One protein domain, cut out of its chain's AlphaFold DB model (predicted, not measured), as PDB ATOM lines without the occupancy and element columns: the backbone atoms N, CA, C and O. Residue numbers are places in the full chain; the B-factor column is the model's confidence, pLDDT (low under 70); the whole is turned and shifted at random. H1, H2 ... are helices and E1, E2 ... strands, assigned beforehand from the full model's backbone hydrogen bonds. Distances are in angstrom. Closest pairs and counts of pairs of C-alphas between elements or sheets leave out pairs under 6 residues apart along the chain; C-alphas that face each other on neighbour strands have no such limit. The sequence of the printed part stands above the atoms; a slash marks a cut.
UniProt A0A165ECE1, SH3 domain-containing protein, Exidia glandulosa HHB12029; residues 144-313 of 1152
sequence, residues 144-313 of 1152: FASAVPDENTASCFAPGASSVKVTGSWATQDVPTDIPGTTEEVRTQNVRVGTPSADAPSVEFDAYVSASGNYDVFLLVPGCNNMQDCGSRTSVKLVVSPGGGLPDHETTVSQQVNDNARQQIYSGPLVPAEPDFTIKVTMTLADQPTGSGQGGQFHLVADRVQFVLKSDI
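This is residues 144 to 313 of the 1152 residues of the protein "SH3 domain-containing protein" of Exidia glandulosa HHB12029 (UniProt A0A165ECE1). Two antiparallel sheets lie face to face as a sandwich, one of five strands in the order E2 E5 E10 E7 E8 and one of four in the order E1 E12 E6 E9, their strands at 30 degrees to each other. At one end a smaller antiparallel sheet, E3 E4 E11, extends the body; E11 runs on into E12, and the short helix H1 only grazes this sheet. E4 with E11, E5 with E10, E6 with E9 and E7 with E8 form a jelly roll, one long hairpin wound over both sheets of the sandwich. The printed part has 170 residues with twelve named strands and one named helix, H1 between E6 and E7, and is mostly strand. It is compact, with a radius of gyration of the C-alphas of 15.9 A and spans of 47 by 38 by 26 A.

Start at E1, residues 144 to 146, an edge strand antiparallel to E12, residues 304 to 312; look for N 145 and O 305, 2.9 A apart. E2, residues 163 to 167, is antiparallel to E5, residues 202 to 208, with N 165 and O 204 at 2.9 A. E3, residues 171 to 176, and E4, residues 183 to 192, form a hairpin at 130 degrees between their directions, with N 173 and O 186 at 2.9 A. E4 also neighbours E11, residues 297 to 302, with N 189 and O 300 at 2.9 A. E6, residues 213 to 221, neighbours E12 through N 218 and O 306, 2.8 A, and E9, residues 261 to 270, through N 219 and O 263, 2.8 A. H1, residues 224 to 227, has Asn 226 with its C-alpha 6.1 A from that of Pro 176, the closest to E3; H1 is too short for an O i to N i+4 pair. E7, residues 235 to 241, and E8, residues 249 to 254, form a hairpin, with N 238 and O 251 at 2.8 A. E10, residues 278 to 285, neighbours E7 through N 239 and O 282, 2.9 A, and E5 through N 205 and O 281, 2.8 A. Between the sandwich's sheets, the closest C-alphas of E8 and E9 are those of Thr 251 and Ile 265, 5.7 A apart.

Find C-alpha 144 at (148.410, 136.023, 159.645), where E1 begins. E4 runs 27.7 A from C-alpha 183 at (161.354, 122.343, 159.124). E6 measures 24.5 A, E10 22.7 A, and E9 22.9 A with a bend of 56 degrees at residue 267. E12 runs 23.1 A to C-alpha 312 at (137.007, 144.658, 169.536).

The C-alphas farthest apart, those of Gly 295 and Ile 313, are 48.6 A apart. The printed part has no cut. The links E1 to E2 and E10 to E11 are long. Look for pLDDT under 70 at residues 154 to 159, 210 to 211, 244, 272 to 277 and 311 to 313; the mean of the printed part is 85.3.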
ATOM      1  N   PHE A 144     147.021 135.997 160.119       87.38
ATOM      2  CA  PHE A 144     148.410 136.023 159.645       87.38
ATOM      3  C   PHE A 144     148.519 136.108 158.116       87.38
ATOM      4  O   PHE A 144     147.548 135.866 157.397       87.38
ATOM      5  N   ALA A 145     149.718 136.429 157.623       91.06
ATOM      6  CA  ALA A 145     150.109 136.269 156.221       91.06
ATOM      7  C   ALA A 145     151.576 135.815 156.124       91.06
ATOM      8  O   ALA A 145     152.463 136.464 156.681       91.06
ATOM      9  N   SER A 146     151.825 134.705 155.424       91.12
ATOM     10  CA  SER A 146     153.155 134.109 155.214       91.12
ATOM     11  C   SER A 146     153.814 134.613 153.931       91.12
ATOM     12  O   SER A 146     153.137 134.852 152.930       91.12
ATOM     13  N   ALA A 147     155.145 134.719 153.928       92.19
ATOM     14  CA  ALA A 147     155.957 135.016 152.752       92.19
ATOM     15  C   ALA A 147     156.020 133.848 151.754       92.19
ATOM     16  O   ALA A 147     156.351 134.056 150.581       92.19
ATOM     17  N   VAL A 148     155.676 132.630 152.178       90.69
ATOM     18  CA  VAL A 148     155.448 131.491 151.283       90.69
ATOM     19  C   VAL A 148     153.984 131.536 150.822       90.69
ATOM     20  O   VAL A 148     153.094 131.368 151.654       90.69
ATOM     21  N   PRO A 149     153.691 131.772 149.524       86.31
ATOM     22  CA  PRO A 149     152.316 131.946 149.053       86.31
ATOM     23  C   PRO A 149     151.411 130.758 149.386       86.31
ATOM     24  O   PRO A 149     150.297 130.971 149.849       86.31
ATOM     25  N   ASP A 150     151.924 129.536 149.231       84.38
ATOM     26  CA  ASP A 150     151.160 128.292 149.374       84.38
ATOM     27  C   ASP A 150     150.743 127.984 150.830       84.38
ATOM     28  O   ASP A 150     149.812 127.212 151.050       84.38
ATOM     29  N   GLU A 151     151.368 128.631 151.823       82.88
ATOM     30  CA  GLU A 151     150.983 128.549 153.244       82.88
ATOM     31  C   GLU A 151     149.831 129.515 153.604       82.88
ATOM     32  O   GLU A 151     149.244 129.424 154.684       82.88
ATOM     33  N   ASN A 152     149.459 130.435 152.704       84.56
ATOM     34  CA  ASN A 152     148.303 131.313 152.892       84.56
ATOM     35  C   ASN A 152     147.020 130.608 152.425       84.56
ATOM     36  O   ASN A 152     146.544 130.797 151.305       84.56
ATOM     37  N   THR A 153     146.450 129.778 153.296       75.88
ATOM     38  CA  THR A 153     145.175 129.093 153.037       75.88
ATOM     39  C   THR A 153     143.971 129.921 153.505       75.88
ATOM     40  O   THR A 153     144.076 130.767 154.392       75.88
ATOM     41  N   ALA A 154     142.806 129.715 152.881       69.75
ATOM     42  CA  ALA A 154     141.580 130.424 153.245       69.75
ATOM     43  C   ALA A 154     140.903 129.775 154.462       69.75
ATOM     44  O   ALA A 154     140.618 128.576 154.451       69.75
ATOM     45  N   SER A 155     140.585 130.576 155.482       68.94
ATOM     46  CA  SER A 155     139.692 130.150 156.566       68.94
ATOM     47  C   SER A 155     138.263 129.981 156.041       68.94
ATOM     48  O   SER A 155     137.818 130.751 155.192       68.94
ATOM     49  N   CYS A 156     137.511 129.013 156.573       65.81
ATOM     50  CA  CYS A 156     136.158 128.691 156.099       65.81
ATOM     51  C   CYS A 156     135.142 129.843 156.244       65.81
ATOM     52  O   CYS A 156     134.062 129.774 155.664       65.81
ATOM     53  N   PHE A 157     135.470 130.864 157.043       63.06
ATOM     54  CA  PHE A 157     134.651 132.057 157.289       63.06
ATOM     55  C   PHE A 157     135.310 133.354 156.776       63.06
ATOM     56  O   PHE A 157     134.883 134.447 157.142       63.06
ATOM     57  N   ALA A 158     136.363 133.250 155.958       66.94
ATOM     58  CA  ALA A 158     136.994 134.387 155.294       66.94
ATOM     59  C   ALA A 158     136.513 134.498 153.829       66.94
ATOM     60  O   ALA A 158     136.321 133.468 153.178       66.94
ATOM     61  N   PRO A 159     136.355 135.717 153.276       65.56
ATOM     62  CA  PRO A 159     135.982 135.921 151.872       65.56
ATOM     63  C   PRO A 159     137.109 135.524 150.899       65.56
ATOM     64  O   PRO A 159     136.859 135.248 149.726       65.56
ATOM     65  N   GLY A 160     138.347 135.443 151.392       72.94
ATOM     66  CA  GLY A 160     139.515 134.942 150.679       72.94
ATOM     67  C   GLY A 160     140.618 134.505 151.645       72.94
ATOM     68  O   GLY A 160     140.487 134.632 152.862       72.94
ATOM     69  N   ALA A 161     141.714 133.979 151.102       79.75
ATOM     70  CA  ALA A 161     142.945 133.805 151.867       79.75
ATOM     71  C   ALA A 161     143.681 135.146 152.021       79.75
ATOM     72  O   ALA A 161     143.526 136.043 151.190       79.75
ATOM     73  N   SER A 162     144.548 135.243 153.032       87.88
ATOM     74  CA  SER A 162     145.649 136.212 153.014       87.88
ATOM     75  C   SER A 162     146.514 136.025 151.759       87.88
ATOM     76  O   SER A 162     146.483 134.979 151.110       87.88
ATOM     77  N   SER A 163     147.319 137.021 151.401       90.50
ATOM     78  CA  SER A 163     148.238 136.910 150.267       90.50
ATOM     79  C   SER A 163     149.560 137.629 150.516       90.50
ATOM     80  O   SER A 163     149.715 138.389 151.473       90.50
ATOM     81  N   VAL A 164     150.538 137.363 149.651       93.69
ATOM     82  CA  VAL A 164     151.844 138.018 149.698       93.69
ATOM     83  C   VAL A 164     152.372 138.294 148.297       93.69
ATOM     84  O   VAL A 164     152.221 137.492 147.371       93.69
ATOM     85  N   LYS A 165     153.035 139.437 148.153       94.00
ATOM     86  CA  LYS A 165     153.665 139.909 146.925       94.00
ATOM     87  C   LYS A 165     155.122 140.249 147.220       94.00
ATOM     88  O   LYS A 165     155.423 141.033 148.112       94.00
ATOM     89  N   VAL A 166     156.040 139.651 146.467       92.81
ATOM     90  CA  VAL A 166     157.485 139.839 146.652       92.81
ATOM     91  C   VAL A 166     158.088 140.638 145.501       92.81
ATOM     92  O   VAL A 166     157.788 140.384 144.335       92.81
ATOM     93  N   THR A 167     158.969 141.583 145.827       92.31
ATOM     94  CA  THR A 167     159.756 142.346 144.850       92.31
ATOM     95  C   THR A 167     161.228 142.010 145.047       92.31
ATOM     96  O   THR A 167     161.781 142.257 146.117       92.31
ATOM     97  N   GLY A 168     161.864 141.441 144.024       87.12
ATOM     98  CA  GLY A 168     163.231 140.916 144.098       87.12
ATOM     99  C   GLY A 168     163.299 139.396 143.928       87.12
ATOM    100  O   GLY A 168     162.282 138.717 143.802       87.12
ATOM    101  N   SER A 169     164.520 138.865 143.897       88.81
ATOM    102  CA  SER A 169     164.808 137.443 143.673       88.81
ATOM    103  C   SER A 169     164.798 136.636 144.979       88.81
ATOM    104  O   SER A 169     165.810 136.035 145.344       88.81
ATOM    105  N   TRP A 170     163.666 136.633 145.686       92.50
ATOM    106  CA  TRP A 170     163.477 135.867 146.921       92.50
ATOM    107  C   TRP A 170     163.370 134.361 146.639       92.50
ATOM    108  O   TRP A 170     162.385 133.903 146.051       92.50
ATOM    109  N   ALA A 171     164.346 133.581 147.101       91.50
ATOM    110  CA  ALA A 171     164.273 132.118 147.116       91.50
ATOM    111  C   ALA A 171     163.457 131.634 148.328       91.50
ATOM    112  O   ALA A 171     163.316 132.386 149.291       91.50
ATOM    113  N   THR A 172     162.934 130.405 148.301       90.25
ATOM    114  CA  THR A 172     162.496 129.724 149.531       90.25
ATOM    115  C   THR A 172     163.607 128.837 150.088       90.25
ATOM    116  O   THR A 172     164.522 128.435 149.361       90.25
ATOM    117  N   GLN A 173     163.563 128.596 151.395       89.19
ATOM    118  CA  GLN A 173     164.581 127.877 152.148       89.19
ATOM    119  C   GLN A 173     163.937 127.164 153.343       89.19
ATOM    120  O   GLN A 173     163.290 127.809 154.165       89.19
ATOM    121  N   ASP A 174     164.164 125.854 153.459       87.25
ATOM    122  CA  ASP A 174     163.858 125.089 154.669       87.25
ATOM    123  C   ASP A 174     164.791 125.496 155.820       87.25
ATOM    124  O   ASP A 174     166.020 125.491 155.684       87.25
ATOM    125  N   VAL A 175     164.203 125.799 156.975       84.88
ATOM    126  CA  VAL A 175     164.892 126.159 158.216       84.88
ATOM    127  C   VAL A 175     164.565 125.121 159.294       84.88
ATOM    128  O   VAL A 175     163.387 124.836 159.517       84.88
ATOM    129  N   PRO A 176     165.565 124.539 159.988       80.88
ATOM    130  CA  PRO A 176     165.317 123.685 161.146       80.88
ATOM    131  C   PRO A 176     164.652 124.476 162.275       80.88
ATOM    132  O   PRO A 176     165.155 125.530 162.677       80.88
ATOM    133  N   THR A 177     163.546 123.958 162.802       76.81
ATOM    134  CA  THR A 177     162.847 124.596 163.926       76.81
ATOM    135  C   THR A 177     163.289 124.018 165.267       76.81
ATOM    136  O   THR A 177     164.015 123.023 165.327       76.81
ATOM    137  N   ASP A 178     162.816 124.623 166.354       71.69
ATOM    138  CA  ASP A 178     163.117 124.164 167.712       71.69
ATOM    139  C   ASP A 178     162.352 122.871 168.082       71.69
ATOM    140  O   ASP A 178     162.623 122.264 169.121       71.69
ATOM    141  N   ILE A 179     161.437 122.403 167.216       71.94
ATOM    142  CA  ILE A 179     160.776 121.097 167.315       71.94
ATOM    143  C   ILE A 179     161.619 120.049 166.553       71.94
ATOM    144  O   ILE A 179     161.710 120.101 165.323       71.94
ATOM    145  N   PRO A 180     162.231 119.056 167.233       72.38
ATOM    146  CA  PRO A 180     163.165 118.135 166.590       72.38
ATOM    147  C   PRO A 180     162.547 117.321 165.448       72.38
ATOM    148  O   PRO A 180     161.628 116.526 165.653       72.38
ATOM    149  N   GLY A 181     163.126 117.456 164.253       72.56
ATOM    150  CA  GLY A 181     162.727 116.698 163.066       72.56
ATOM    151  C   GLY A 181     161.694 117.380 162.165       72.56
ATOM    152  O   GLY A 181     161.261 116.744 161.208       72.56
ATOM    153  N   THR A 182     161.329 118.642 162.422       78.25
ATOM    154  CA  THR A 182     160.517 119.458 161.501       78.25
ATOM    155  C   THR A 182     161.312 120.629 160.916       78.25
ATOM    156  O   THR A 182     162.293 121.102 161.500       78.25
ATOM    157  N   THR A 183     160.874 121.106 159.750       83.00
ATOM    158  CA  THR A 183     161.354 122.343 159.124       83.00
ATOM    159  C   THR A 183     160.205 123.315 158.893       83.00
ATOM    160  O   THR A 183     159.036 122.927 158.812       83.00
ATOM    161  N   GLU A 184     160.559 124.589 158.789       83.62
ATOM    162  CA  GLU A 184     159.694 125.675 158.346       83.62
ATOM    163  C   GLU A 184     160.258 126.256 157.048       83.62
ATOM    164  O   GLU A 184     161.470 126.436 156.923       83.62
ATOM    165  N   GLU A 185     159.399 126.519 156.063       88.38
ATOM    166  CA  GLU A 185     159.817 127.119 154.796       88.38
ATOM    167  C   GLU A 185     159.673 128.639 154.890       88.38
ATOM    168  O   GLU A 185     158.589 129.152 155.161       88.38
ATOM    169  N   VAL A 186     160.767 129.364 154.654       91.31
ATOM    170  CA  VAL A 186     160.807 130.834 154.707       91.31
ATOM    171  C   VAL A 186     161.395 131.386 153.412       91.31
ATOM    172  O   VAL A 186     162.063 130.665 152.667       91.31
ATOM    173  N   ARG A 187     161.187 132.675 153.122       93.31
ATOM    174  CA  ARG A 187     161.848 133.337 151.987       93.31
ATOM    175  C   ARG A 187     163.134 134.030 152.401       93.31
ATOM    176  O   ARG A 187     163.158 134.731 153.408       93.31
ATOM    177  N   THR A 188     164.181 133.906 151.589       93.62
ATOM    178  CA  THR A 188     165.463 134.586 151.819       93.62
ATOM    179  C   THR A 188     165.982 135.300 150.571       93.62
ATOM    180  O   THR A 188     165.744 134.877 149.434       93.62
ATOM    181  N   GLN A 189     166.680 136.424 150.767       93.31
ATOM    182  CA  GLN A 189     167.369 137.140 149.692       93.31
ATOM    183  C   GLN A 189     168.642 137.840 150.191       93.31
ATOM    184  O   GLN A 189     168.657 138.497 151.230       93.31
ATOM    185  N   ASN A 190     169.715 137.756 149.397       92.38
ATOM    186  CA  ASN A 190     170.942 138.521 149.621       92.38
ATOM    187  C   ASN A 190     170.846 139.933 149.015       92.38
ATOM    188  O   ASN A 190     170.398 140.100 147.877       92.38
ATOM    189  N   VAL A 191     171.316 140.938 149.755       92.38
ATOM    190  CA  VAL A 191     171.333 142.358 149.359       92.38
ATOM    191  C   VAL A 191     172.732 142.930 149.569       92.38
ATOM    192  O   VAL A 191     173.406 142.599 150.541       92.38
ATOM    193  N   ARG A 192     173.209 143.802 148.677       92.19
ATOM    194  CA  ARG A 192     174.553 144.378 148.809       92.19
ATOM    195  C   ARG A 192     174.604 145.414 149.932       92.19
ATOM    196  O   ARG A 192     173.750 146.290 150.021       92.19
ATOM    197  N   VAL A 193     175.649 145.352 150.757       90.00
ATOM    198  CA  VAL A 193     175.903 146.379 151.778       90.00
ATOM    199  C   VAL A 193     176.103 147.730 151.080       90.00
ATOM    200  O   VAL A 193     176.955 147.854 150.198       90.00
ATOM    201  N   GLY A 194     175.292 148.723 151.457       85.81
ATOM    202  CA  GLY A 194     175.246 150.045 150.820       85.81
ATOM    203  C   GLY A 194     174.177 150.226 149.729       85.81
ATOM    204  O   GLY A 194     174.125 151.299 149.136       85.81
ATOM    205  N   THR A 195     173.325 149.229 149.459       89.31
ATOM    206  CA  THR A 195     172.097 149.422 148.663       89.31
ATOM    207  C   THR A 195     171.109 150.333 149.420       89.31
ATOM    208  O   THR A 195     170.843 150.059 150.591       89.31
ATOM    209  N   PRO A 196     170.551 151.393 148.797       88.56
ATOM    210  CA  PRO A 196     169.479 152.199 149.389       88.56
ATOM    211  C   PRO A 196     168.206 151.382 149.642       88.56
ATOM    212  O   PRO A 196     167.879 150.493 148.861       88.56
ATOM    213  N   SER A 197     167.445 151.719 150.684       86.06
ATOM    214  CA  SER A 197     166.178 151.052 151.038       86.06
ATOM    215  C   SER A 197     165.149 151.043 149.898       86.06
ATOM    216  O   SER A 197     164.478 150.038 149.693       86.06
ATOM    217  N   ALA A 198     165.083 152.117 149.105       85.50
ATOM    218  CA  ALA A 198     164.201 152.229 147.939       85.50
ATOM    219  C   ALA A 198     164.610 151.348 146.736       85.50
ATOM    220  O   ALA A 198     163.762 151.032 145.904       85.50
ATOM    221  N   ASP A 199     165.882 150.939 146.651       87.88
ATOM    222  CA  ASP A 199     166.411 150.027 145.620       87.88
ATOM    223  C   ASP A 199     166.522 148.571 146.133       87.88
ATOM    224  O   ASP A 199     166.998 147.678 145.424       87.88
ATOM    225  N   ALA A 200     166.146 148.329 147.392       89.44
ATOM    226  CA  ALA A 200     166.224 147.031 148.044       89.44
ATOM    227  C   ALA A 200     164.994 146.155 147.722       89.44
ATOM    228  O   ALA A 200     163.923 146.674 147.405       89.44
ATOM    229  N   PRO A 201     165.110 144.818 147.818       92.81
ATOM    230  CA  PRO A 201     163.951 143.939 147.703       92.81
ATOM    231  C   PRO A 201     162.944 144.165 148.837       92.81
ATOM    232  O   PRO A 201     163.310 144.557 149.949       92.81
ATOM    233  N   SER A 202     161.678 143.857 148.558       94.31
ATOM    234  CA  SER A 202     160.566 144.014 149.497       94.31
ATOM    235  C   SER A 202     159.650 142.792 149.550       94.31
ATOM    236  O   SER A 202     159.603 141.984 148.614       94.31
ATOM    237  N   VAL A 203     158.899 142.690 150.648       96.12
ATOM    238  CA  VAL A 203     157.775 141.763 150.828       96.12
ATOM    239  C   VAL A 203     156.561 142.573 151.271       96.12
ATOM    240  O   VAL A 203     156.630 143.312 152.248       96.12
ATOM    241  N   GLU A 204     155.464 142.461 150.537       95.69
ATOM    242  CA  GLU A 204     154.189 143.135 150.775       95.69
ATOM    243  C   GLU A 204     153.172 142.061 151.171       95.69
ATOM    244  O   GLU A 204     152.739 141.265 150.336       95.69
ATOM    245  N   PHE A 205     152.869 141.994 152.464       95.19
ATOM    246  CA  PHE A 205     151.897 141.080 153.053       95.19
ATOM    247  C   PHE A 205     150.515 141.746 153.068       95.19
ATOM    248  O   PHE A 205     150.382 142.882 153.525       95.19
ATOM    249  N   ASP A 206     149.494 141.024 152.616       91.06
ATOM    250  CA  ASP A 206     148.086 141.431 152.629       91.06
ATOM    251  C   ASP A 206     147.301 140.404 153.460       91.06
ATOM    252  O   ASP A 206     146.889 139.357 152.955       91.06
ATOM    253  N   ALA A 207     147.136 140.668 154.760       88.69
ATOM    254  CA  ALA A 207     146.509 139.735 155.698       88.69
ATOM    255  C   ALA A 207     145.008 140.011 155.859       88.69
ATOM    256  O   ALA A 207     144.625 141.140 156.165       88.69
ATOM    257  N   TYR A 208     144.153 138.996 155.709       83.69
ATOM    258  CA  TYR A 208     142.728 139.151 156.021       83.69
ATOM    259  C   TYR A 208     142.519 139.231 157.539       83.69
ATOM    260  O   TYR A 208     142.977 138.356 158.274       83.69
ATOM    261  N   VAL A 209     141.806 140.259 158.009       78.44
ATOM    262  CA  VAL A 209     141.517 140.482 159.433       78.44
ATOM    263  C   VAL A 209     140.004 140.569 159.623       78.44
ATOM    264  O   VAL A 209     139.339 141.405 159.022       78.44
ATOM    265  N   SER A 210     139.451 139.692 160.463       67.12
ATOM    266  CA  SER A 210     138.007 139.417 160.526       67.12
ATOM    267  C   SER A 210     137.154 140.438 161.290       67.12
ATOM    268  O   SER A 210     135.944 140.249 161.381       67.12
ATOM    269  N   ALA A 211     137.753 141.471 161.889       67.50
ATOM    270  CA  ALA A 211     137.054 142.470 162.698       67.50
ATOM    271  C   ALA A 211     137.814 143.807 162.749       67.50
ATOM    272  O   ALA A 211     139.028 143.860 162.546       67.50
ATOM    273  N   SER A 212     137.109 144.895 163.075       71.25
ATOM    274  CA  SER A 212     137.732 146.135 163.549       71.25
ATOM    275  C   SER A 212     138.066 146.003 165.035       71.25
ATOM    276  O   SER A 212     137.170 145.762 165.844       71.25
ATOM    277  N   GLY A 213     139.326 146.202 165.412       72.19
ATOM    278  CA  GLY A 213     139.813 145.898 166.760       72.19
ATOM    279  C   GLY A 213     141.114 146.616 167.098       72.19
ATOM    280  O   GLY A 213     141.793 147.134 166.214       72.19
ATOM    281  N   ASN A 214     141.488 146.637 168.376       78.38
ATOM    282  CA  ASN A 214     142.864 146.922 168.771       78.38
ATOM    283  C   ASN A 214     143.672 145.629 168.643       78.38
ATOM    284  O   ASN A 214     143.349 144.644 169.308       78.38
ATOM    285  N   TYR A 215     144.726 145.647 167.835       85.94
ATOM    286  CA  TYR A 215     145.599 144.501 167.586       85.94
ATOM    287  C   TYR A 215     147.033 144.796 168.025       85.94
ATOM    288  O   TYR A 215     147.511 145.917 167.850       85.94
ATOM    289  N   ASP A 216     147.732 143.770 168.514       89.56
ATOM    290  CA  ASP A 216     149.192 143.709 168.428       89.56
ATOM    291  C   ASP A 216     149.565 143.008 167.119       89.56
ATOM    292  O   ASP A 216     149.042 141.936 166.806       89.56
ATOM    293  N   VAL A 217     150.477 143.602 166.351       92.88
ATOM    294  CA  VAL A 217     150.988 143.012 165.108       92.88
ATOM    295  C   VAL A 217     152.453 142.660 165.297       92.88
ATOM    296  O   VAL A 217     153.235 143.485 165.771       92.88
ATOM    297  N   PHE A 218     152.831 141.450 164.899       92.38
ATOM    298  CA  PHE A 218     154.179 140.909 165.033       92.38
ATOM    299  C   PHE A 218     154.743 140.499 163.673       92.38
ATOM    300  O   PHE A 218     154.033 139.922 162.851       92.38
ATOM    301  N   LEU A 219     156.037 140.736 163.466       94.00
ATOM    302  CA  LEU A 219     156.848 139.998 162.501       94.00
ATOM    303  C   LEU A 219     157.459 138.789 163.219       94.00
ATOM    304  O   LEU A 219     158.074 138.951 164.277       94.00
ATOM    305  N   LEU A 220     157.338 137.598 162.639       89.69
ATOM    306  CA  LEU A 220     158.108 136.435 163.070       89.69
ATOM    307  C   LEU A 220     159.461 136.433 162.348       89.69
ATOM    308  O   LEU A 220     159.549 136.650 161.137       89.69
ATOM    309  N   VAL A 221     160.531 136.229 163.116       91.12
ATOM    310  CA  VAL A 221     161.915 136.270 162.637       91.12
ATOM    311  C   VAL A 221     162.623 134.962 163.013       91.12
ATOM    312  O   VAL A 221     162.866 134.733 164.202       91.12
ATOM    313  N   PRO A 222     162.995 134.125 162.024       89.44
ATOM    314  CA  PRO A 222     163.735 132.891 162.266       89.44
ATOM    315  C   PRO A 222     165.129 133.126 162.864       89.44
ATOM    316  O   PRO A 222     165.883 133.994 162.401       89.44
ATOM    317  N   GLY A 223     165.480 132.310 163.857       88.81
ATOM    318  CA  GLY A 223     166.725 132.376 164.618       88.81
ATOM    319  C   GLY A 223     167.968 132.145 163.762       88.81
ATOM    320  O   GLY A 223     168.107 131.131 163.069       88.81
ATOM    321  N   CYS A 224     168.912 133.081 163.830       89.31
ATOM    322  CA  CYS A 224     170.139 133.040 163.043       89.31
ATOM    323  C   CYS A 224     171.122 131.939 163.495       89.31
ATOM    324  O   CYS A 224     172.025 131.578 162.738       89.31
ATOM    325  N   ASN A 225     170.932 131.363 164.692       88.31
ATOM    326  CA  ASN A 225     171.638 130.164 165.157       88.31
ATOM    327  C   ASN A 225     171.300 128.950 164.277       88.31
ATOM    328  O   ASN A 225     172.204 128.306 163.740       88.31
ATOM    329  N   ASN A 226     170.006 128.669 164.085       80.88
ATOM    330  CA  ASN A 226     169.529 127.511 163.319       80.88
ATOM    331  C   ASN A 226     169.833 127.663 161.816       80.88
ATOM    332  O   ASN A 226     170.123 126.676 161.141       80.88
ATOM    333  N   MET A 227     169.841 128.902 161.308       87.62
ATOM    334  CA  MET A 227     170.226 129.231 159.925       87.62
ATOM    335  C   MET A 227     171.741 129.443 159.721       87.62
ATOM    336  O   MET A 227     172.191 129.557 158.582       87.62
ATOM    337  N   GLN A 228     172.536 129.470 160.798       88.44
ATOM    338  CA  GLN A 228     173.992 129.700 160.814       88.44
ATOM    339  C   GLN A 228     174.459 130.997 160.114       88.44
ATOM    340  O   GLN A 228     175.595 131.095 159.644       88.44
ATOM    341  N   ASP A 229     173.601 132.018 160.065       90.25
ATOM    342  CA  ASP A 229     173.752 133.210 159.221       90.25
ATOM    343  C   ASP A 229     173.903 134.531 160.011       90.25
ATOM    344  O   ASP A 229     173.974 135.605 159.405       90.25
ATOM    345  N   CYS A 230     174.026 134.473 161.347       89.88
ATOM    346  CA  CYS A 230     174.054 135.635 162.256       89.88
ATOM    347  C   CYS A 230     175.018 136.770 161.869       89.88
ATOM    348  O   CYS A 230     174.739 137.932 162.161       89.88
ATOM    349  N   GLY A 231     176.155 136.465 161.230       87.12
ATOM    350  CA  GLY A 231     177.128 137.468 160.768       87.12
ATOM    351  C   GLY A 231     176.691 138.257 159.526       87.12
ATOM    352  O   GLY A 231     177.325 139.252 159.174       87.12
ATOM    353  N   SER A 232     175.619 137.822 158.862       91.56
ATOM    354  CA  SER A 232     175.085 138.397 157.624       91.56
ATOM    355  C   SER A 232     173.727 139.091 157.785       91.56
ATOM    356  O   SER A 232     173.351 139.873 156.914       91.56
ATOM    357  N   ARG A 233     173.004 138.853 158.888       93.06
ATOM    358  CA  ARG A 233     171.726 139.519 159.197       93.06
ATOM    359  C   ARG A 233     171.887 141.034 159.386       93.06
ATOM    360  O   ARG A 233     172.973 141.531 159.678       93.06
ATOM    361  N   THR A 234     170.780 141.760 159.234       94.56
ATOM    362  CA  THR A 234     170.700 143.224 159.382       94.56
ATOM    363  C   THR A 234     169.309 143.655 159.868       94.56
ATOM    364  O   THR A 234     168.514 142.810 160.278       94.56
ATOM    365  N   SER A 235     169.000 144.951 159.844       94.75
ATOM    366  CA  SER A 235     167.676 145.496 160.146       94.75
ATOM    367  C   SER A 235     166.809 145.707 158.898       94.75
ATOM    368  O   SER A 235     167.279 146.090 157.823       94.75
ATOM    369  N   VAL A 236     165.508 145.491 159.075       95.88
ATOM    370  CA  VAL A 236     164.446 145.750 158.095       95.88
ATOM    371  C   VAL A 236     163.527 146.857 158.603       95.88
ATOM    372  O   VAL A 236     163.309 146.980 159.810       95.88
ATOM    373  N   LYS A 237     162.974 147.654 157.689       95.62
ATOM    374  CA  LYS A 237     161.864 148.560 157.990       95.62
ATOM    375  C   LYS A 237     160.555 147.867 157.642       95.62
ATOM    376  O   LYS A 237     160.459 147.235 156.593       95.62
ATOM    377  N   LEU A 238     159.567 147.988 158.519       96.31
ATOM    378  CA  LEU A 238     158.199 147.547 158.292       96.31
ATOM    379  C   LEU A 238     157.260 148.743 158.361       96.31
ATOM    380  O   LEU A 238     157.373 149.573 159.261       96.31
ATOM    381  N   VAL A 239     156.340 148.806 157.405       95.88
ATOM    382  CA  VAL A 239     155.287 149.816 157.319       95.88
ATOM    383  C   VAL A 239     153.950 149.095 157.419       95.88
ATOM    384  O   VAL A 239     153.642 148.268 156.562       95.88
ATOM    385  N   VAL A 240     153.184 149.376 158.474       94.62
ATOM    386  CA  VAL A 240     151.835 148.834 158.700       94.62
ATOM    387  C   VAL A 240     150.816 149.907 158.323       94.62
ATOM    388  O   VAL A 240     150.882 151.009 158.866       94.62
ATOM    389  N   SER A 241     149.869 149.586 157.439       91.75
ATOM    390  CA  SER A 241     148.776 150.488 157.037       91.75
ATOM    391  C   SER A 241     147.492 150.143 157.808       91.75
ATOM    392  O   SER A 241     146.831 149.165 157.450       91.75
ATOM    393  N   PRO A 242     147.093 150.897 158.857       85.25
ATOM    394  CA  PRO A 242     146.058 150.441 159.797       85.25
ATOM    395  C   PRO A 242     144.615 150.487 159.264       85.25
ATOM    396  O   PRO A 242     143.697 149.988 159.917       85.25
ATOM    397  N   GLY A 243     144.394 151.097 158.095       79.19
ATOM    398  CA  GLY A 243     143.062 151.335 157.535       79.19
ATOM    399  C   GLY A 243     142.344 152.531 158.177       79.19
ATOM    400  O   GLY A 243     142.963 153.381 158.812       79.19
ATOM    401  N   GLY A 244     141.033 152.657 157.947       69.88
ATOM    402  CA  GLY A 244     140.173 153.689 158.559       69.88
ATOM    403  C   GLY A 244     140.512 155.169 158.292       69.88
ATOM    404  O   GLY A 244     139.856 156.038 158.860       69.88
ATOM    405  N   GLY A 245     141.512 155.480 157.460       73.25
ATOM    406  CA  GLY A 245     142.063 156.837 157.312       73.25
ATOM    407  C   GLY A 245     143.143 157.202 158.343       73.25
ATOM    408  O   GLY A 245     143.533 158.366 158.433       73.25
ATOM    409  N   LEU A 246     143.630 156.225 159.113       76.25
ATOM    410  CA  LEU A 246     144.785 156.367 159.998       76.25
ATOM    411  C   LEU A 246     146.089 156.468 159.177       76.25
ATOM    412  O   LEU A 246     146.170 155.881 158.096       76.25
ATOM    413  N   PRO A 247     147.117 157.187 159.667       83.88
ATOM    414  CA  PRO A 247     148.420 157.235 159.011       83.88
ATOM    415  C   PRO A 247     149.151 155.889 159.105       83.88
ATOM    416  O   PRO A 247     149.004 155.160 160.088       83.88
ATOM    417  N   ASP A 248     149.989 155.602 158.108       89.62
ATOM    418  CA  ASP A 248     150.899 154.455 158.124       89.62
ATOM    419  C   ASP A 248     151.871 154.522 159.315       89.62
ATOM    420  O   ASP A 248     152.348 155.594 159.701       89.62
ATOM    421  N   HIS A 249     152.194 153.361 159.885       91.19
ATOM    422  CA  HIS A 249     153.109 153.230 161.014       91.19
ATOM    423  C   HIS A 249     154.410 152.539 160.592       91.19
ATOM    424  O   HIS A 249     154.402 151.356 160.248       91.19
ATOM    425  N   GLU A 250     155.535 153.261 160.649       94.12
ATOM    426  CA  GLU A 250     156.868 152.704 160.387       94.12
ATOM    427  C   GLU A 250     157.551 152.219 161.680       94.12
ATOM    428  O   GLU A 250     157.716 152.987 162.628       94.12
ATOM    429  N   THR A 251     158.036 150.974 161.689       95.06
ATOM    430  CA  THR A 251     158.901 150.409 162.743       95.06
ATOM    431  C   THR A 251     160.116 149.715 162.113       95.06
ATOM    432  O   THR A 251     160.010 149.069 161.074       95.06
ATOM    433  N   THR A 252     161.298 149.834 162.728       94.62
ATOM    434  CA  THR A 252     162.526 149.139 162.285       94.62
ATOM    435  C   THR A 252     162.850 147.974 163.220       94.62
ATOM    436  O   THR A 252     162.999 148.172 164.423       94.62
ATOM    437  N   VAL A 253     163.007 146.770 162.662       94.50
ATOM    438  CA  VAL A 253     163.264 145.517 163.394       94.50
ATOM    439  C   VAL A 253     164.635 144.956 163.018       94.50
ATOM    440  O   VAL A 253     165.014 144.955 161.848       94.50
ATOM    441  N   SER A 254     165.386 144.441 163.995       93.19
ATOM    442  CA  SER A 254     166.615 143.680 163.734       93.19
ATOM    443  C   SER A 254     166.287 142.229 163.384       93.19
ATOM    444  O   SER A 254     165.617 141.551 164.158       93.19
ATOM    445  N   GLN A 255     166.817 141.721 162.267       93.00
ATOM    446  CA  GLN A 255     166.770 140.291 161.934       93.00
ATOM    447  C   GLN A 255     167.948 139.496 162.517       93.00
ATOM    448  O   GLN A 255     168.053 138.289 162.295       93.00
ATOM    449  N   GLN A 256     168.848 140.159 163.253       90.62
ATOM    450  CA  GLN A 256     169.953 139.532 163.978       90.62
ATOM    451  C   GLN A 256     169.473 139.069 165.364       90.62
ATOM    452  O   GLN A 256     169.883 139.601 166.395       90.62
ATOM    453  N   VAL A 257     168.554 138.102 165.365       90.62
ATOM    454  CA  VAL A 257     168.056 137.406 166.559       90.62
ATOM    455  C   VAL A 257     168.676 136.015 166.609       90.62
ATOM    456  O   VAL A 257     168.676 135.310 165.601       90.62
ATOM    457  N   ASN A 258     169.242 135.637 167.755       87.75
ATOM    458  CA  ASN A 258     169.921 134.348 167.931       87.75
ATOM    459  C   ASN A 258     168.965 133.180 167.653       87.75
ATOM    460  O   ASN A 258     169.233 132.328 166.809       87.75
ATOM    461  N   ASP A 259     167.826 133.208 168.335       85.25
ATOM    462  CA  ASP A 259     166.802 132.169 168.363       85.25
ATOM    463  C   ASP A 259     165.485 132.749 167.802       85.25
ATOM    464  O   ASP A 259     165.397 133.957 167.553       85.25
ATOM    465  N   ASN A 260     164.474 131.910 167.552       84.19
ATOM    466  CA  ASN A 260     163.219 132.340 166.920       84.19
ATOM    467  C   ASN A 260     162.503 133.427 167.749       84.19
ATOM    468  O   ASN A 260     162.323 133.277 168.958       84.19
ATOM    469  N   ALA A 261     162.085 134.528 167.108       86.38
ATOM    470  CA  ALA A 261     161.555 135.699 167.814       86.38
ATOM    471  C   ALA A 261     160.305 136.311 167.157       86.38
ATOM    472  O   ALA A 261     160.299 136.612 165.963       86.38
ATOM    473  N   ARG A 262     159.282 136.603 167.974       88.25
ATOM    474  CA  ARG A 262     158.150 137.477 167.617       88.25
ATOM    475  C   ARG A 262     158.515 138.924 167.955       88.25
ATOM    476  O   ARG A 262     158.711 139.258 169.120       88.25
ATOM    477  N   GLN A 263     158.624 139.774 166.941       91.44
ATOM    478  CA  GLN A 263     158.991 141.187 167.064       91.44
ATOM    479  C   GLN A 263     157.751 142.048 166.820       91.44
ATOM    480  O   GLN A 263     157.182 142.002 165.731       91.44
ATOM    481  N   GLN A 264     157.306 142.816 167.816       93.62
ATOM    482  CA  GLN A 264     156.106 143.648 167.685       93.62
ATOM    483  C   GLN A 264     156.382 144.849 166.762       93.62
ATOM    484  O   GLN A 264     157.326 145.604 166.995       93.62
ATOM    485  N   ILE A 265     155.559 145.022 165.727       94.94
ATOM    486  CA  ILE A 265     155.695 146.063 164.691       94.94
ATOM    487  C   ILE A 265     154.573 147.106 164.717       94.94
ATOM    488  O   ILE A 265     154.725 148.172 164.128       94.94
ATOM    489  N   TYR A 266     153.458 146.814 165.393       93.25
ATOM    490  CA  TYR A 266     152.362 147.751 165.650       93.25
ATOM    491  C   TYR A 266     151.586 147.320 166.901       93.25
ATOM    492  O   TYR A 266     151.559 146.139 167.243       93.25
ATOM    493  N   SER A 267     150.953 148.274 167.583       91.81
ATOM    494  CA  SER A 267     149.955 148.030 168.631       91.81
ATOM    495  C   SER A 267     148.947 149.173 168.600       91.81
ATOM    496  O   SER A 267     149.306 150.307 168.922       91.81
ATOM    497  N   GLY A 268     147.700 148.898 168.227       82.50
ATOM    498  CA  GLY A 268     146.685 149.939 168.059       82.50
ATOM    499  C   GLY A 268     145.472 149.503 167.230       82.50
ATOM    500  O   GLY A 268     145.325 148.313 166.939       82.50
ATOM    501  N   PRO A 269     144.593 150.449 166.863       82.12
ATOM    502  CA  PRO A 269     143.379 150.170 166.105       82.12
ATOM    503  C   PRO A 269     143.679 149.770 164.654       82.12
ATOM    504  O   PRO A 269     144.280 150.535 163.904       82.12
ATOM    505  N   LEU A 270     143.180 148.606 164.236       79.12
ATOM    506  CA  LEU A 270     143.048 148.230 162.829       79.12
ATOM    507  C   LEU A 270     141.577 148.355 162.425       79.12
ATOM    508  O   LEU A 270     140.682 147.850 163.110       79.12
ATOM    509  N   VAL A 271     141.330 149.060 161.323       74.06
ATOM    510  CA  VAL A 271     139.985 149.428 160.865       74.06
ATOM    511  C   VAL A 271     139.833 149.032 159.392       74.06
ATOM    512  O   VAL A 271     140.248 149.795 158.512       74.06
ATOM    513  N   PRO A 272     139.237 147.858 159.104       62.28
ATOM    514  CA  PRO A 272     138.887 147.447 157.748       62.28
ATOM    515  C   PRO A 272     138.100 148.545 157.022       62.28
ATOM    516  O   PRO A 272     137.100 149.043 157.541       62.28
ATOM    517  N   ALA A 273     138.558 148.951 155.835       54.62
ATOM    518  CA  ALA A 273     137.871 149.985 155.055       54.62
ATOM    519  C   ALA A 273     136.609 149.450 154.348       54.62
ATOM    520  O   ALA A 273     135.666 150.203 154.111       54.62
ATOM    521  N   GLU A 274     136.595 148.151 154.041       57.25
ATOM    522  CA  GLU A 274     135.521 147.404 153.376       57.25
ATOM    523  C   GLU A 274     135.431 145.976 153.969       57.25
ATOM    524  O   GLU A 274     136.345 145.580 154.699       57.25
ATOM    525  N   PRO A 275     134.361 145.191 153.708       49.75
ATOM    526  CA  PRO A 275     134.157 143.878 154.343       49.75
ATOM    527  C   PRO A 275     135.258 142.848 154.041       49.75
ATOM    528  O   PRO A 275     135.596 142.043 154.903       49.75
ATOM    529  N   ASP A 276     135.838 142.911 152.842       58.44
ATOM    530  CA  ASP A 276     136.850 141.964 152.353       58.44
ATOM    531  C   ASP A 276     138.292 142.504 152.515       58.44
ATOM    532  O   ASP A 276     139.224 142.040 151.856       58.44
ATOM    533  N   PHE A 277     138.487 143.540 153.339       65.94
ATOM    534  CA  PHE A 277     139.721 144.331 153.376       65.94
ATOM    535  C   PHE A 277     140.888 143.623 154.083       65.94
ATOM    536  O   PHE A 277     140.785 143.207 155.239       65.94
ATOM    537  N   THR A 278     142.039 143.562 153.411       80.69
ATOM    538  CA  THR A 278     143.303 143.078 153.979       80.69
ATOM    539  C   THR A 278     144.093 144.205 154.643       80.69
ATOM    540  O   THR A 278     144.213 145.305 154.102       80.69
ATOM    541  N   ILE A 279     144.692 143.933 155.804       89.00
ATOM    542  CA  ILE A 279     145.661 144.841 156.422       89.00
ATOM    543  C   ILE A 279     147.023 144.637 155.755       89.00
ATOM    544  O   ILE A 279     147.549 143.521 155.702       89.00
ATOM    545  N   LYS A 280     147.589 145.737 155.253       91.38
ATOM    546  CA  LYS A 280     148.857 145.753 154.523       91.38
ATOM    547  C   LYS A 280     150.042 145.928 155.465       91.38
ATOM    548  O   LYS A 280     150.062 146.853 156.279       91.38
ATOM    549  N   VAL A 281     151.063 145.089 155.292       95.69
ATOM    550  CA  VAL A 281     152.384 145.269 155.906       95.69
ATOM    551  C   VAL A 281     153.458 145.156 154.833       95.69
ATOM    552  O   VAL A 281     153.584 144.123 154.182       95.69
ATOM    553  N   THR A 282     154.260 146.203 154.653       95.69
ATOM    554  CA  THR A 282     155.387 146.195 153.708       95.69
ATOM    555  C   THR A 282     156.704 146.127 154.465       95.69
ATOM    556  O   THR A 282     157.000 147.019 155.255       95.69
ATOM    557  N   MET A 283     157.509 145.096 154.209       95.69
ATOM    558  CA  MET A 283     158.870 144.941 154.721       95.69
ATOM    559  C   MET A 283     159.900 145.290 153.638       95.69
ATOM    560  O   MET A 283     159.851 144.747 152.532       95.69
ATOM    561  N   THR A 284     160.865 146.147 153.970       94.75
ATOM    562  CA  THR A 284     162.024 146.517 153.135       94.75
ATOM    563  C   THR A 284     163.320 146.434 153.943       94.75
ATOM    564  O   THR A 284     163.300 146.317 155.168       94.75
ATOM    565  N   LEU A 285     164.477 146.579 153.291       94.62
ATOM    566  CA  LEU A 285     165.715 146.938 153.997       94.62
ATOM    567  C   LEU A 285     165.512 148.250 154.788       94.62
ATOM    568  O   LEU A 285     164.806 149.148 154.318       94.62
ATOM    569  N   ALA A 286     166.109 148.364 155.980       93.69
ATOM    570  CA  ALA A 286     166.030 149.588 156.778       93.69
ATOM    571  C   ALA A 286     166.791 150.762 156.132       93.69
ATOM    572  O   ALA A 286     167.790 150.568 155.444       93.69
ATOM    573  N   ASP A 287     166.372 151.999 156.418       91.31
ATOM    574  CA  ASP A 287     167.039 153.205 155.900       91.31
ATOM    575  C   ASP A 287     168.461 153.393 156.464       91.31
ATOM    576  O   ASP A 287     169.298 154.049 155.843       91.31
ATOM    577  N   GLN A 288     168.754 152.793 157.624       89.56
ATOM    578  CA  GLN A 288     170.091 152.652 158.214       89.56
ATOM    579  C   GLN A 288     170.288 151.188 158.676       89.56
ATOM    580  O   GLN A 288     169.963 150.857 159.820       89.56
ATOM    581  N   PRO A 289     170.773 150.288 157.795       89.50
ATOM    582  CA  PRO A 289     170.946 148.868 158.106       89.50
ATOM    583  C   PRO A 289     171.997 148.624 159.199       89.50
ATOM    584  O   PRO A 289     173.098 149.176 159.145       89.50
ATOM    585  N   THR A 290     171.689 147.774 160.181       87.81
ATOM    586  CA  THR A 290     172.628 147.391 161.251       87.81
ATOM    587  C   THR A 290     173.582 146.262 160.833       87.81
ATOM    588  O   THR A 290     173.262 145.424 159.992       87.81
ATOM    589  N   GLY A 291     174.767 146.211 161.450       82.94
ATOM    590  CA  GLY A 291     175.786 145.192 161.167       82.94
ATOM    591  C   GLY A 291     176.643 145.480 159.924       82.94
ATOM    592  O   GLY A 291     176.418 146.435 159.187       82.94
ATOM    593  N   SER A 292     177.673 144.658 159.700       80.19
ATOM    594  CA  SER A 292     178.607 144.802 158.567       80.19
ATOM    595  C   SER A 292     178.215 144.008 157.319       80.19
ATOM    596  O   SER A 292     178.837 144.175 156.268       80.19
ATOM    597  N   GLY A 293     177.264 143.080 157.460       82.88
ATOM    598  CA  GLY A 293     177.078 141.969 156.532       82.88
ATOM    599  C   GLY A 293     178.277 141.008 156.511       82.88
ATOM    600  O   GLY A 293     179.327 141.257 157.116       82.88
ATOM    601  N   GLN A 294     178.136 139.920 155.754       87.69
ATOM    602  CA  GLN A 294     179.182 138.920 155.530       87.69
ATOM    603  C   GLN A 294     179.514 138.866 154.036       87.69
ATOM    604  O   GLN A 294     178.629 138.857 153.183       87.69
ATOM    605  N   GLY A 295     180.803 138.928 153.686       82.94
ATOM    606  CA  GLY A 295     181.234 139.027 152.281       82.94
ATOM    607  C   GLY A 295     180.768 140.301 151.550       82.94
ATOM    608  O   GLY A 295     180.791 140.342 150.323       82.94
ATOM    609  N   GLY A 296     180.331 141.336 152.278       87.81
ATOM    610  CA  GLY A 296     179.731 142.543 151.697       87.81
ATOM    611  C   GLY A 296     178.285 142.357 151.220       87.81
ATOM    612  O   GLY A 296     177.815 143.140 150.388       87.81
ATOM    613  N   GLN A 297     177.586 141.330 151.713       91.31
ATOM    614  CA  GLN A 297     176.143 141.138 151.558       91.31
ATOM    615  C   GLN A 297     175.460 141.099 152.932       91.31
ATOM    616  O   GLN A 297     176.018 140.572 153.897       91.31
ATOM    617  N   PHE A 298     174.242 141.623 152.994       93.81
ATOM    618  CA  PHE A 298     173.263 141.306 154.022       93.81
ATOM    619  C   PHE A 298     172.391 140.135 153.559       93.81
ATOM    620  O   PHE A 298     172.078 140.041 152.370       93.81
ATOM    621  N   HIS A 299     171.967 139.285 154.489       93.06
ATOM    622  CA  HIS A 299     170.954 138.257 154.270       93.06
ATOM    623  C   HIS A 299     169.642 138.719 154.912       93.06
ATOM    624  O   HIS A 299     169.604 138.978 156.118       93.06
ATOM    625  N   LEU A 300     168.594 138.873 154.100       94.06
ATOM    626  CA  LEU A 300     167.239 139.186 154.551       94.06
ATOM    627  C   LEU A 300     166.393 137.917 154.553       94.06
ATOM    628  O   LEU A 300     166.480 137.116 153.620       94.06
ATOM    629  N   VAL A 301     165.550 137.770 155.573       94.06
ATOM    630  CA  VAL A 301     164.661 136.618 155.774       94.06
ATOM    631  C   VAL A 301     163.228 137.103 155.998       94.06
ATOM    632  O   VAL A 301     163.007 138.118 156.654       94.06
ATOM    633  N   ALA A 302     162.251 136.389 155.451       93.94
ATOM    634  CA  ALA A 302     160.828 136.646 155.614       93.94
ATOM    635  C   ALA A 302     160.104 135.327 155.922       93.94
ATOM    636  O   ALA A 302     160.040 134.450 155.061       93.94
ATOM    637  N   ASP A 303     159.572 135.205 157.138       91.38
ATOM    638  CA  ASP A 303     158.578 134.188 157.499       91.38
ATOM    639  C   ASP A 303     157.166 134.791 157.362       91.38
ATOM    640  O   ASP A 303     156.669 134.895 156.240       91.38
ATOM    641  N   ARG A 304     156.532 135.263 158.445       90.75
ATOM    642  CA  ARG A 304     155.151 135.769 158.417       90.75
ATOM    643  C   ARG A 304     154.931 136.991 159.296       90.75
ATOM    644  O   ARG A 304     155.677 137.257 160.239       90.75
ATOM    645  N   VAL A 305     153.847 137.701 159.002       93.19
ATOM    646  CA  VAL A 305     153.245 138.689 159.905       93.19
ATOM    647  C   VAL A 305     152.009 138.096 160.577       93.19
ATOM    648  O   VAL A 305     151.275 137.326 159.959       93.19
ATOM    649  N   GLN A 306     151.784 138.449 161.841       89.38
ATOM    650  CA  GLN A 306     150.720 137.917 162.692       89.38
ATOM    651  C   GLN A 306     149.985 139.057 163.412       89.38
ATOM    652  O   GLN A 306     150.617 140.017 163.842       89.38
ATOM    653  N   PHE A 307     148.667 138.936 163.567       89.19
ATOM    654  CA  PHE A 307     147.746 139.959 164.064       89.19
ATOM    655  C   PHE A 307     146.909 139.397 165.220       89.19
ATOM    656  O   PHE A 307     145.904 138.716 164.998       89.19
ATOM    657  N   VAL A 308     147.309 139.699 166.456       83.75
ATOM    658  CA  VAL A 308     146.648 139.230 167.684       83.75
ATOM    659  C   VAL A 308     145.630 140.272 168.145       83.75
ATOM    660  O   VAL A 308     145.993 141.413 168.439       83.75
ATOM    661  N   LEU A 309     144.351 139.896 168.206       74.56
ATOM    662  CA  LEU A 309     143.266 140.763 168.676       74.56
ATOM    663  C   LEU A 309     143.338 140.935 170.202       74.56
ATOM    664  O   LEU A 309     143.342 139.952 170.938       74.56
ATOM    665  N   LYS A 310     143.352 142.185 170.678       70.44
ATOM    666  CA  LYS A 310     143.355 142.536 172.113       70.44
ATOM    667  C   LYS A 310     141.962 142.901 172.629       70.44
ATOM    668  O   LYS A 310     141.649 142.648 173.786       70.44
ATOM    669  N   SER A 311     141.172 143.583 171.799       61.84
ATOM    670  CA  SER A 311     139.796 144.022 172.090       61.84
ATOM    671  C   SER A 311     139.098 144.470 170.808       61.84
ATOM    672  O   SER A 311     139.727 145.124 169.973       61.84
ATOM    673  N   ASP A 312     137.811 144.167 170.660       52.12
ATOM    674  CA  ASP A 312     137.007 144.658 169.536       52.12
ATOM    675  C   ASP A 312     136.775 146.174 169.611       52.12
ATOM    676  O   ASP A 312     136.562 146.743 170.684       52.12
ATOM    677  N   ILE A 313     136.733 146.831 168.450       53.00
ATOM    678  CA  ILE A 313     136.288 148.221 168.302       53.00
ATOM    679  C   ILE A 313     134.837 148.189 167.822       53.00
ATOM    680  O   ILE A 313     134.530 148.306 166.633       53.00
TER     681      ILE A 313